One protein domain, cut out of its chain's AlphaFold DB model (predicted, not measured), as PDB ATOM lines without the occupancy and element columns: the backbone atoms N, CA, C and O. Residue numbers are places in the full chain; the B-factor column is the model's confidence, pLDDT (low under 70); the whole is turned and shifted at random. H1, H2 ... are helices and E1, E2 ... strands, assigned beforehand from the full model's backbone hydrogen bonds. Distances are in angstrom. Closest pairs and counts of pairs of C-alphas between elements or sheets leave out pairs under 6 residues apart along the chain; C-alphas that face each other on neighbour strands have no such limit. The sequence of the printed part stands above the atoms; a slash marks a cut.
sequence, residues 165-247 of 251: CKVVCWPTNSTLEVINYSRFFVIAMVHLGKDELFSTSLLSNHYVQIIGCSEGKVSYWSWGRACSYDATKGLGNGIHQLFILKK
ATOM      1  N   CYS A 165      -9.216 -13.143 -29.648       83.81
ATOM      2  CA  CYS A 165      -9.006 -13.055 -28.210       83.81
ATOM      3  C   CYS A 165      -9.533 -11.695 -27.743       83.81
ATOM      4  O   CYS A 165      -8.889 -10.669 -27.968       83.81
ATOM      5  N   LYS A 166     -10.722 -11.674 -27.129       90.69
ATOM      6  CA  LYS A 166     -11.245 -10.456 -26.498       90.69
ATOM      7  C   LYS A 166     -10.692 -10.365 -25.083       90.69
ATOM      8  O   LYS A 166     -10.871 -11.285 -24.288       90.69
ATOM      9  N   VAL A 167     -10.053  -9.244 -24.784       91.75
ATOM     10  CA  VAL A 167      -9.493  -8.957 -23.466       91.75
ATOM     11  C   VAL A 167     -10.434  -8.020 -22.716       91.75
ATOM     12  O   VAL A 167     -10.822  -6.985 -23.254       91.75
ATOM     13  N   VAL A 168     -10.811  -8.381 -21.491       91.75
ATOM     14  CA  VAL A 168     -11.659  -7.551 -20.619       91.75
ATOM     15  C   VAL A 168     -10.973  -7.399 -19.271       91.75
ATOM     16  O   VAL A 168     -10.704  -8.398 -18.615       91.75
ATOM     17  N   CYS A 169     -10.682  -6.171 -18.856       90.44
ATOM     18  CA  CYS A 169     -10.090  -5.898 -17.547       90.44
ATOM     19  C   CYS A 169     -11.191  -5.656 -16.511       90.44
ATOM     20  O   CYS A 169     -12.193  -5.022 -16.835       90.44
ATOM     21  N   TRP A 170     -10.985  -6.139 -15.284       86.88
ATOM     22  CA  TRP A 170     -11.872  -5.932 -14.131       86.88
ATOM     23  C   TRP A 170     -13.359  -6.222 -14.431       86.88
ATOM     24  O   TRP A 170     -14.199  -5.328 -14.299       86.88
ATOM     25  N   PRO A 171     -13.708  -7.444 -14.883       88.69
ATOM     26  CA  PRO A 171     -15.082  -7.779 -15.250       88.69
ATOM     27  C   PRO A 171     -16.044  -7.685 -14.056       88.69
ATOM     28  O   PRO A 171     -15.702  -8.030 -12.928       88.69
ATOM     29  N   THR A 172     -17.284  -7.282 -14.331       86.94
ATOM     30  CA  THR A 172     -18.400  -7.325 -13.369       86.94
ATOM     31  C   THR A 172     -19.146  -8.665 -13.420       86.94
ATOM     32  O   THR A 172     -18.980  -9.430 -14.371       86.94
ATOM     33  N   ASN A 173     -20.043  -8.938 -12.461       81.94
ATOM     34  CA  ASN A 173     -20.960 -10.093 -12.538       81.94
ATOM     35  C   ASN A 173     -21.760 -10.101 -13.838       81.94
ATOM     36  O   ASN A 173     -21.751 -11.096 -14.555       81.94
ATOM     37  N   SER A 174     -22.343  -8.957 -14.201       86.12
ATOM     38  CA  SER A 174     -23.093  -8.820 -15.450       86.12
ATOM     39  C   SER A 174     -22.226  -9.118 -16.674       86.12
ATOM     40  O   SER A 174     -22.707  -9.691 -17.642       86.12
ATOM     41  N   THR A 175     -20.929  -8.783 -16.630       89.56
ATOM     42  CA  THR A 175     -19.981  -9.164 -17.690       89.56
ATOM     43  C   THR A 175     -19.808 -10.677 -17.788       89.56
ATOM     44  O   THR A 175     -19.710 -11.196 -18.895       89.56
ATOM     45  N   LEU A 176     -19.743 -11.386 -16.660       90.38
ATOM     46  CA  LEU A 176     -19.567 -12.839 -16.627       90.38
ATOM     47  C   LEU A 176     -20.845 -13.578 -17.054       90.38
ATOM     48  O   LEU A 176     -20.773 -14.514 -17.844       90.38
ATOM     49  N   GLU A 177     -22.011 -13.133 -16.587       89.56
ATOM     50  CA  GLU A 177     -23.313 -13.774 -16.833       89.56
ATOM     51  C   GLU A 177     -23.725 -13.769 -18.311       89.56
ATOM     52  O   GLU A 177     -24.383 -14.699 -18.772       89.56
ATOM     53  N   VAL A 178     -23.299 -12.768 -19.088       91.75
ATOM     54  CA  VAL A 178     -23.623 -12.685 -20.524       91.75
ATOM     55  C   VAL A 178     -22.682 -13.498 -21.423       91.75
ATOM     56  O   VAL A 178     -22.887 -13.561 -22.638       91.75
ATOM     57  N   ILE A 179     -21.623 -14.113 -20.880       92.75
ATOM     58  CA  ILE A 179     -20.689 -14.905 -21.685       92.75
ATOM     59  C   ILE A 179     -21.300 -16.270 -22.004       92.75
ATOM     60  O   ILE A 179     -21.635 -17.060 -21.127       92.75
ATOM     61  N   ASN A 180     -21.331 -16.619 -23.291       92.69
ATOM     62  CA  ASN A 180     -21.672 -17.972 -23.708       92.69
ATOM     63  C   ASN A 180     -20.474 -18.924 -23.517       92.69
ATOM     64  O   ASN A 180     -19.681 -19.154 -24.436       92.69
ATOM     65  N   TYR A 181     -20.359 -19.512 -22.326       92.38
ATOM     66  CA  TYR A 181     -19.292 -20.457 -21.970       92.38
ATOM     67  C   TYR A 181     -19.313 -21.765 -22.775       92.38
ATOM     68  O   TYR A 181     -18.323 -22.500 -22.770       92.38
ATOM     69  N   SER A 182     -20.390 -22.071 -23.508       90.00
ATOM     70  CA  SER A 182     -20.394 -23.200 -24.449       90.00
ATOM     71  C   SER A 182     -19.597 -22.887 -25.723       90.00
ATOM     72  O   SER A 182     -18.875 -23.755 -26.209       90.00
ATOM     73  N   ARG A 183     -19.630 -21.630 -26.195       90.56
ATOM     74  CA  ARG A 183     -18.939 -21.160 -27.414       90.56
ATOM     75  C   ARG A 183     -17.546 -20.591 -27.147       90.56
ATOM     76  O   ARG A 183     -16.681 -20.632 -28.024       90.56
ATOM     77  N   PHE A 184     -17.314 -20.080 -25.940       94.38
ATOM     78  CA  PHE A 184     -16.050 -19.455 -25.562       94.38
ATOM     79  C   PHE A 184     -15.301 -20.238 -24.485       94.38
ATOM     80  O   PHE A 184     -15.880 -20.825 -23.571       94.38
ATOM     81  N   PHE A 185     -13.978 -20.237 -24.596       95.06
ATOM     82  CA  PHE A 185     -13.052 -20.641 -23.554       95.06
ATOM     83  C   PHE A 185     -12.539 -19.369 -22.883       95.06
ATOM     84  O   PHE A 185     -11.927 -18.526 -23.534       95.06
ATOM     85  N   VAL A 186     -12.816 -19.211 -21.591       96.25
ATOM     86  CA  VAL A 186     -12.529 -17.972 -20.865       96.25
ATOM     87  C   VAL A 186     -11.389 -18.218 -19.894       96.25
ATOM     88  O   VAL A 186     -11.570 -18.928 -18.910       96.25
ATOM     89  N   ILE A 187     -10.222 -17.639 -20.161       96.06
ATOM     90  CA  ILE A 187      -9.109 -17.629 -19.207       96.06
ATOM     91  C   ILE A 187      -9.271 -16.401 -18.318       96.06
ATOM     92  O   ILE A 187      -9.426 -15.298 -18.834       96.06
ATOM     93  N   ALA A 188      -9.209 -16.577 -17.005       93.88
ATOM     94  CA  ALA A 188      -9.183 -15.486 -16.043       93.88
ATOM     95  C   ALA A 188      -7.820 -15.413 -15.360       93.88
ATOM     96  O   ALA A 188      -7.294 -16.420 -14.885       93.88
ATOM     97  N   MET A 189      -7.277 -14.205 -15.306       92.56
ATOM     98  CA  MET A 189      -6.154 -13.823 -14.468       92.56
ATOM     99  C   MET A 189      -6.705 -13.329 -13.138       92.56
ATOM    100  O   MET A 189      -7.501 -12.388 -13.100       92.56
ATOM    101  N   VAL A 190      -6.304 -13.988 -12.059       88.62
ATOM    102  CA  VAL A 190      -6.868 -13.793 -10.725       88.62
ATOM    103  C   VAL A 190      -5.751 -13.645  -9.700       88.62
ATOM    104  O   VAL A 190      -4.600 -14.035  -9.936       88.62
ATOM    105  N   HIS A 191      -6.099 -13.110  -8.537       81.75
ATOM    106  CA  HIS A 191      -5.319 -13.366  -7.337       81.75
ATOM    107  C   HIS A 191      -5.977 -14.503  -6.561       81.75
ATOM    108  O   HIS A 191      -7.116 -14.371  -6.111       81.75
ATOM    109  N   LEU A 192      -5.257 -15.605  -6.376       73.69
ATOM    110  CA  LEU A 192      -5.715 -16.693  -5.519       73.69
ATOM    111  C   LEU A 192      -5.312 -16.387  -4.068       73.69
ATOM    112  O   LEU A 192      -4.122 -16.320  -3.756       73.69
ATOM    113  N   GLY A 193      -6.303 -16.150  -3.210       68.19
ATOM    114  CA  GLY A 193      -6.122 -15.923  -1.779       68.19
ATOM    115  C   GLY A 193      -5.971 -17.224  -0.989       68.19
ATOM    116  O   GLY A 193      -5.744 -18.299  -1.547       68.19
ATOM    117  N   LYS A 194      -6.118 -17.127   0.338       63.69
ATOM    118  CA  LYS A 194      -6.243 -18.316   1.195       63.69
ATOM    119  C   LYS A 194      -7.520 -19.089   0.817       63.69
ATOM    120  O   LYS A 194      -8.493 -18.485   0.371       63.69
ATOM    121  N   ASP A 195      -7.473 -20.413   0.948       64.19
ATOM    122  CA  ASP A 195      -8.574 -21.348   0.645       64.19
ATOM    123  C   ASP A 195      -8.961 -21.481  -0.841       64.19
ATOM    124  O   ASP A 195     -10.080 -21.861  -1.166       64.19
ATOM    125  N   GLU A 196      -8.039 -21.170  -1.761       63.12
ATOM    126  CA  GLU A 196      -8.254 -21.226  -3.222       63.12
ATOM    127  C   GLU A 196      -9.375 -20.307  -3.747       63.12
ATOM    128  O   GLU A 196      -9.769 -20.393  -4.912       63.12
ATOM    129  N   LEU A 197      -9.860 -19.388  -2.912       68.81
ATOM    130  CA  LEU A 197     -10.837 -18.369  -3.274       68.81
ATOM    131  C   LEU A 197     -10.148 -17.172  -3.926       68.81
ATOM    132  O   LEU A 197      -9.005 -16.838  -3.604       68.81
ATOM    133  N   PHE A 198     -10.846 -16.486  -4.829       75.31
ATOM    134  CA  PHE A 198     -10.292 -15.273  -5.422       75.31
ATOM    135  C   PHE A 198     -10.278 -14.158  -4.378       75.31
ATOM    136  O   PHE A 198     -11.239 -13.981  -3.626       75.31
ATOM    137  N   SER A 199      -9.171 -13.424  -4.317       68.00
ATOM    138  CA  SER A 199      -9.003 -12.290  -3.414       68.00
ATOM    139  C   SER A 199      -8.946 -10.979  -4.192       68.00
ATOM    140  O   SER A 199      -8.604 -10.937  -5.373       68.00
ATOM    141  N   THR A 200      -9.257  -9.888  -3.500       64.19
ATOM    142  CA  THR A 200      -9.277  -8.522  -4.035       64.19
ATOM    143  C   THR A 200      -7.891  -7.877  -4.113       64.19
ATOM    144  O   THR A 200      -7.788  -6.668  -4.305       64.19
ATOM    145  N   SER A 201      -6.813  -8.644  -3.920       63.69
ATOM    146  CA  SER A 201      -5.449  -8.123  -4.032       63.69
ATOM    147  C   SER A 201      -5.178  -7.592  -5.438       63.69
ATOM    148  O   SER A 201      -5.571  -8.208  -6.427       63.69
ATOM    149  N   LEU A 202      -4.442  -6.482  -5.529       59.62
ATOM    150  CA  LEU A 202      -3.983  -5.896  -6.794       59.62
ATOM    151  C   LEU A 202      -2.834  -6.688  -7.444       59.62
ATOM    152  O   LEU A 202      -2.452  -6.402  -8.575       59.62
ATOM    153  N   LEU A 203      -2.296  -7.706  -6.765       63.91
ATOM    154  CA  LEU A 203      -1.244  -8.572  -7.297       63.91
ATOM    155  C   LEU A 203      -1.845  -9.838  -7.907       63.91
ATOM    156  O   LEU A 203      -2.125 -10.788  -7.195       63.91
ATOM    157  N   SER A 204      -2.003  -9.921  -9.218       63.69
ATOM    158  CA  SER A 204      -2.348 -11.186  -9.882       63.69
ATOM    159  C   SER A 204      -1.213 -12.209  -9.776       63.69
ATOM    160  O   SER A 204      -0.057 -11.882 -10.059       63.69
ATOM    161  N   ASN A 205      -1.529 -13.461  -9.462       75.50
ATOM    162  CA  ASN A 205      -0.534 -14.535  -9.397       75.50
ATOM    163  C   ASN A 205      -0.972 -15.822 -10.101       75.50
ATOM    164  O   ASN A 205      -0.188 -16.770 -10.152       75.50
ATOM    165  N   HIS A 206      -2.201 -15.876 -10.623       87.94
ATOM    166  CA  HIS A 206      -2.790 -17.142 -11.024       87.94
ATOM    167  C   HIS A 206      -3.687 -17.042 -12.260       87.94
ATOM    168  O   HIS A 206      -4.299 -16.007 -12.521       87.94
ATOM    169  N   TYR A 207      -3.767 -18.140 -13.012       92.69
ATOM    170  CA  TYR A 207      -4.641 -18.281 -14.173       92.69
ATOM    171  C   TYR A 207      -5.546 -19.497 -14.016       92.69
ATOM    172  O   TYR A 207      -5.087 -20.598 -13.709       92.69
ATOM    173  N   VAL A 208      -6.830 -19.294 -14.289       93.50
ATOM    174  CA  VAL A 208      -7.879 -20.319 -14.249       93.50
ATOM    175  C   VAL A 208      -8.716 -20.248 -15.520       93.50
ATOM    176  O   VAL A 208      -8.682 -19.251 -16.242       93.50
ATOM    177  N   GLN A 209      -9.505 -21.284 -15.791       95.06
ATOM    178  CA  GLN A 209     -10.576 -21.180 -16.777       95.06
ATOM    179  C   GLN A 209     -11.899 -20.914 -16.066       95.06
ATOM    180  O   GLN A 209     -12.302 -21.714 -15.230       95.06
ATOM    181  N   ILE A 210     -12.633 -19.876 -16.452       94.00
ATOM    182  CA  ILE A 210     -14.025 -19.710 -16.022       94.00
ATOM    183  C   ILE A 210     -14.914 -20.603 -16.891       94.00
ATOM    184  O   ILE A 210     -14.847 -20.551 -18.123       94.00
ATOM    185  N   ILE A 211     -15.718 -21.450 -16.249       93.06
ATOM    186  CA  ILE A 211     -16.590 -22.429 -16.918       93.06
ATOM    187  C   ILE A 211     -18.070 -22.041 -16.868       93.06
ATOM    188  O   ILE A 211     -18.851 -22.585 -17.643       93.06
ATOM    189  N   GLY A 212     -18.454 -21.110 -15.993       91.62
ATOM    190  CA  GLY A 212     -19.820 -20.610 -15.896       91.62
ATOM    191  C   GLY A 212     -19.977 -19.534 -14.828       91.62
ATOM    192  O   GLY A 212     -19.165 -19.449 -13.906       91.62
ATOM    193  N   CYS A 213     -21.036 -18.741 -14.943       89.25
ATOM    194  CA  CYS A 213     -21.492 -17.809 -13.920       89.25
ATOM    195  C   CYS A 213     -23.021 -17.848 -13.882       89.25
ATOM    196  O   CYS A 213     -23.648 -17.699 -14.928       89.25
ATOM    197  N   SER A 214     -23.605 -18.085 -12.710       84.38
ATOM    198  CA  SER A 214     -25.059 -18.092 -12.507       84.38
ATOM    199  C   SER A 214     -25.376 -17.563 -11.120       84.38
ATOM    200  O   SER A 214     -24.760 -18.018 -10.159       84.38
ATOM    201  N   GLU A 215     -26.321 -16.626 -11.020       81.50
ATOM    202  CA  GLU A 215     -26.797 -16.061  -9.745       81.50
ATOM    203  C   GLU A 215     -25.647 -15.559  -8.851       81.50
ATOM    204  O   GLU A 215     -25.596 -15.813  -7.651       81.50
ATOM    205  N   GLY A 216     -24.653 -14.893  -9.452       77.00
ATOM    206  CA  GLY A 216     -23.467 -14.432  -8.728       77.00
ATOM    207  C   GLY A 216     -22.506 -15.535  -8.259       77.00
ATOM    208  O   GLY A 216     -21.550 -15.222  -7.556       77.00
ATOM    209  N   LYS A 217     -22.687 -16.802  -8.651       86.62
ATOM    210  CA  LYS A 217     -21.741 -17.898  -8.397       86.62
ATOM    211  C   LYS A 217     -20.901 -18.187  -9.634       86.62
ATOM    212  O   LYS A 217     -21.417 -18.605 -10.673       86.62
ATOM    213  N   VAL A 218     -19.586 -18.024  -9.516       88.38
ATOM    214  CA  VAL A 218     -18.633 -18.285 -10.599       88.38
ATOM    215  C   VAL A 218     -18.051 -19.679 -10.430       88.38
ATOM    216  O   VAL A 218     -17.426 -20.003  -9.421       88.38
ATOM    217  N   SER A 219     -18.231 -20.504 -11.455       90.88
ATOM    218  CA  SER A 219     -17.610 -21.819 -11.569       90.88
ATOM    219  C   SER A 219     -16.340 -21.709 -12.405       90.88
ATOM    220  O   SER A 219     -16.339 -21.098 -13.478       90.88
ATOM    221  N   TYR A 220     -15.256 -22.331 -11.951       91.81
ATOM    222  CA  TYR A 220     -13.964 -22.298 -12.633       91.81
ATOM    223  C   TYR A 220     -13.243 -23.643 -12.566       91.81
ATOM    224  O   TYR A 220     -13.509 -24.484 -11.714       91.81
ATOM    225  N   TRP A 221     -12.322 -23.853 -13.496       92.31
ATOM    226  CA  TRP A 221     -11.376 -24.956 -13.487       92.31
ATOM    227  C   TRP A 221      -9.992 -24.441 -13.096       92.31
ATOM    228  O   TRP A 221      -9.495 -23.466 -13.671       92.31
ATOM    229  N   SER A 222      -9.370 -25.132 -12.144       86.62
ATOM    230  CA  SER A 222      -7.991 -24.922 -11.716       86.62
ATOM    231  C   SER A 222      -7.346 -26.285 -11.462       86.62
ATOM    232  O   SER A 222      -7.833 -27.071 -10.653       86.62
ATOM    233  N   TRP A 223      -6.254 -26.586 -12.164       75.31
ATOM    234  CA  TRP A 223      -5.350 -27.708 -11.841       75.31
ATOM    235  C   TRP A 223      -5.975 -29.105 -11.811       75.31
ATOM    236  O   TRP A 223      -5.684 -29.907 -10.923       75.31
ATOM    237  N   GLY A 224      -6.838 -29.417 -12.769       74.44
ATOM    238  CA  GLY A 224      -7.495 -30.721 -12.791       74.44
ATOM    239  C   GLY A 224      -8.762 -30.798 -11.939       74.44
ATOM    240  O   GLY A 224      -9.376 -31.858 -11.852       74.44
ATOM    241  N   ARG A 225      -9.167 -29.687 -11.308       78.19
ATOM    242  CA  ARG A 225     -10.334 -29.608 -10.424       78.19
ATOM    243  C   ARG A 225     -11.324 -28.562 -10.911       78.19
ATOM    244  O   ARG A 225     -10.940 -27.532 -11.464       78.19
ATOM    245  N   ALA A 226     -12.604 -28.857 -10.711       80.19
ATOM    246  CA  ALA A 226     -13.675 -27.881 -10.830       80.19
ATOM    247  C   ALA A 226     -13.942 -27.285  -9.445       80.19
ATOM    248  O   ALA A 226     -14.087 -28.021  -8.472       80.19
ATOM    249  N   CYS A 227     -14.007 -25.964  -9.386       82.50
ATOM    250  CA  CYS A 227     -14.195 -25.178  -8.178       82.50
ATOM    251  C   CYS A 227     -15.313 -24.154  -8.413       82.50
ATOM    252  O   CYS A 227     -15.698 -23.871  -9.552       82.50
ATOM    253  N   SER A 228     -15.837 -23.574  -7.337       82.12
ATOM    254  CA  SER A 228     -16.813 -22.487  -7.424       82.12
ATOM    255  C   SER A 228     -16.641 -21.503  -6.280       82.12
ATOM    256  O   SER A 228     -16.324 -21.928  -5.171       82.12
ATOM    257  N   TYR A 229     -16.909 -20.224  -6.526       80.88
ATOM    258  CA  TYR A 229     -16.931 -19.197  -5.487       80.88
ATOM    259  C   TYR A 229     -18.029 -18.160  -5.739       80.88
ATOM    260  O   TYR A 229     -18.481 -17.979  -6.872       80.88
ATOM    261  N   ASP A 230     -18.435 -17.467  -4.677       76.69
ATOM    262  CA  ASP A 230     -19.394 -16.366  -4.762       76.69
ATOM    263  C   ASP A 230     -18.692 -15.092  -5.240       76.69
ATOM    264  O   ASP A 230     -17.749 -14.600  -4.612       76.69
ATOM    265  N   ALA A 231     -19.154 -14.559  -6.365       66.00
ATOM    266  CA  ALA A 231     -18.552 -13.451  -7.094       66.00
ATOM    267  C   ALA A 231     -18.638 -12.114  -6.352       66.00
ATOM    268  O   ALA A 231     -17.888 -11.202  -6.664       66.00
ATOM    269  N   THR A 232     -19.492 -11.996  -5.330       62.62
ATOM    270  CA  THR A 232     -19.708 -10.771  -4.533       62.62
ATOM    271  C   THR A 232     -18.474 -10.295  -3.751       62.62
ATOM    272  O   THR A 232     -18.511  -9.258  -3.087       62.62
ATOM    273  N   LYS A 233     -17.353 -11.016  -3.840       59.50
ATOM    274  CA  LYS A 233     -16.090 -10.742  -3.152       59.50
ATOM    275  C   LYS A 233     -15.263  -9.654  -3.877       59.50
ATOM    276  O   LYS A 233     -14.195  -9.923  -4.416       59.50
ATOM    277  N   GLY A 234     -15.750  -8.407  -3.854       60.06
ATOM    278  CA  GLY A 234     -14.984  -7.161  -4.075       60.06
ATOM    279  C   GLY A 234     -14.614  -6.761  -5.519       60.06
ATOM    280  O   GLY A 234     -15.282  -7.145  -6.473       60.06
ATOM    281  N   LEU A 235     -13.584  -5.908  -5.679       64.75
ATOM    282  CA  LEU A 235     -13.225  -5.253  -6.955       64.75
ATOM    283  C   LEU A 235     -12.984  -6.277  -8.081       64.75
ATOM    284  O   LEU A 235     -12.094  -7.123  -7.978       64.75
ATOM    285  N   GLY A 236     -13.779  -6.194  -9.154       63.84
ATOM    286  CA  GLY A 236     -13.698  -7.108 -10.301       63.84
ATOM    287  C   GLY A 236     -13.925  -8.584  -9.946       63.84
ATOM    288  O   GLY A 236     -13.445  -9.459 -10.661       63.84
ATOM    289  N   ASN A 237     -14.577  -8.882  -8.813       74.31
ATOM    290  CA  ASN A 237     -14.792 -10.235  -8.281       74.31
ATOM    291  C   ASN A 237     -13.491 -11.026  -8.025       74.31
ATOM    292  O   ASN A 237     -13.482 -12.256  -8.131       74.31
ATOM    293  N   GLY A 238     -12.373 -10.330  -7.776       80.88
ATOM    294  CA  GLY A 238     -11.036 -10.932  -7.680       80.88
ATOM    295  C   GLY A 238     -10.442 -11.376  -9.027       80.88
ATOM    296  O   GLY A 238      -9.393 -12.026  -9.066       80.88
ATOM    297  N   ILE A 239     -11.090 -11.011 -10.139       88.38
ATOM    298  CA  ILE A 239     -10.629 -11.234 -11.509       88.38
ATOM    299  C   ILE A 239     -10.077  -9.921 -12.062       88.38
ATOM    300  O   ILE A 239     -10.768  -8.908 -12.146       88.38
ATOM    301  N   HIS A 240      -8.815  -9.937 -12.477       89.19
ATOM    302  CA  HIS A 240      -8.141  -8.750 -13.010       89.19
ATOM    303  C   HIS A 240      -8.341  -8.633 -14.513       89.19
ATOM    304  O   HIS A 240      -8.507  -7.537 -15.046       89.19
ATOM    305  N   GLN A 241      -8.327  -9.770 -15.209       92.50
ATOM    306  CA  GLN A 241      -8.409  -9.805 -16.660       92.50
ATOM    307  C   GLN A 241      -9.041 -11.104 -17.149       92.50
ATOM    308  O   GLN A 241      -8.721 -12.185 -16.658       92.50
ATOM    309  N   LEU A 242      -9.909 -11.000 -18.150       94.62
ATOM    310  CA  LEU A 242     -10.432 -12.113 -18.928       94.62
ATOM    311  C   LEU A 242      -9.793 -12.122 -20.310       94.62
ATOM    312  O   LEU A 242      -9.687 -11.080 -20.957       94.62
ATOM    313  N   PHE A 243      -9.476 -13.316 -20.790       96.00
ATOM    314  CA  PHE A 243      -9.175 -13.610 -22.183       96.00
ATOM    315  C   PHE A 243     -10.273 -14.537 -22.693       96.00
ATOM    316  O   PHE A 243     -10.349 -15.706 -22.311       96.00
ATOM    317  N   ILE A 244     -11.157 -14.000 -23.524       95.56
ATOM    318  CA  ILE A 244     -12.293 -14.718 -24.093       95.56
ATOM    319  C   ILE A 244     -11.870 -15.223 -25.472       95.56
ATOM    320  O   ILE A 244     -11.667 -14.438 -26.402       95.56
ATOM    321  N   LEU A 245     -11.714 -16.538 -25.579       94.50
ATOM    322  CA  LEU A 245     -11.194 -17.238 -26.750       94.50
ATOM    323  C   LEU A 245     -12.311 -18.043 -27.408       94.50
ATOM    324  O   LEU A 245     -13.124 -18.657 -26.720       94.50
ATOM    325  N   LYS A 246     -12.354 -18.092 -28.737       89.94
ATOM    326  CA  LYS A 246     -13.338 -18.917 -29.452       89.94
ATOM    327  C   LYS A 246     -12.952 -20.399 -29.341       89.94
ATOM    328  O   LYS A 246     -11.768 -20.723 -29.471       89.94
ATOM    329  N   LYS A 247     -13.926 -21.286 -29.089       85.81
ATOM    330  CA  LYS A 247     -13.700 -22.746 -29.028       85.81
ATOM    331  C   LYS A 247     -13.678 -23.429 -30.394       85.81
ATOM    332  O   LYS A 247     -13.083 -24.486 -30.532       85.81
TER     333      LYS A 247
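AT A GLANCE: This is residues 165 to 247 of the 251 residues of an uncharacterized protein of Prevotella shahii DSM 15611 = JCM 12083 (UniProt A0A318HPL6). One strongly twisted sheet of six antiparallel strands makes the body; E3 bends in it, between E1, E6 and E2 on one side and the turned hairpin E4 and E5 on the other. Two short helices lie beside it, and a long loop, residues 191 to 205, joins E2 to E3. The 83 printed residues hold E1, H1, E2, E3, E4, E5, H2 and E6 in chain order; the sheet's order is E1 E6 E2 E3 E4 E5, and the class is mostly strand. The whole is compact, radius of gyration of the C-alphas 11.3 A, spans 31 by 25 by 24 A.

IN THESE COORDINATES: E3, residues 206 to 214, is 22.3 A long and bends by 66 degrees at residue 211. E2 is 184 to 190, 18.3 A; E6, 239 to 246, 19.7 A, ends at C-alpha 246 (-13.338, -18.917, -29.452). E1, 165 to 169, begins at C-alpha 165 (-9.006, -13.055, -28.210). E4 is 217 to 222, E5 225 to 230, H1 173 to 177 and H2 235 to 238.

HOW THE PARTS SIT: E2, E3, E4 and E5 form a meander, each strand the antiparallel neighbour of the one before. N 188 and O 208 join E2 and E3 within hydrogen-bond range, 2.8 A; N 219 and O 212 join E3 and E4, 2.8 A; N 220 and O 227 join E4 and E5, 2.9 A. For E6 and E2, N 187 and O 243 are 2.9 A apart; for E1 and E6, N 166 and O 244, 3.0 A. E1, H1 and E2 are a split strand-helix-strand unit, two strands running the same way with E6 between them; its crossover is right-handed. H1 is only just at the sheet's level, height 3.5 A. H2 only grazes the sheet with residues 236 to 238. H1's O i to N i+4 pair is within range; H2 is too short for one.

THE WHOLE: The C-alphas of Lys 194 and Lys 246 are farthest apart, 31.5 A. The printed part has no cut. The link E2 to E3 is long. Confidence is under 70 at residues 193 to 197, 199 to 204 and 231 to 236.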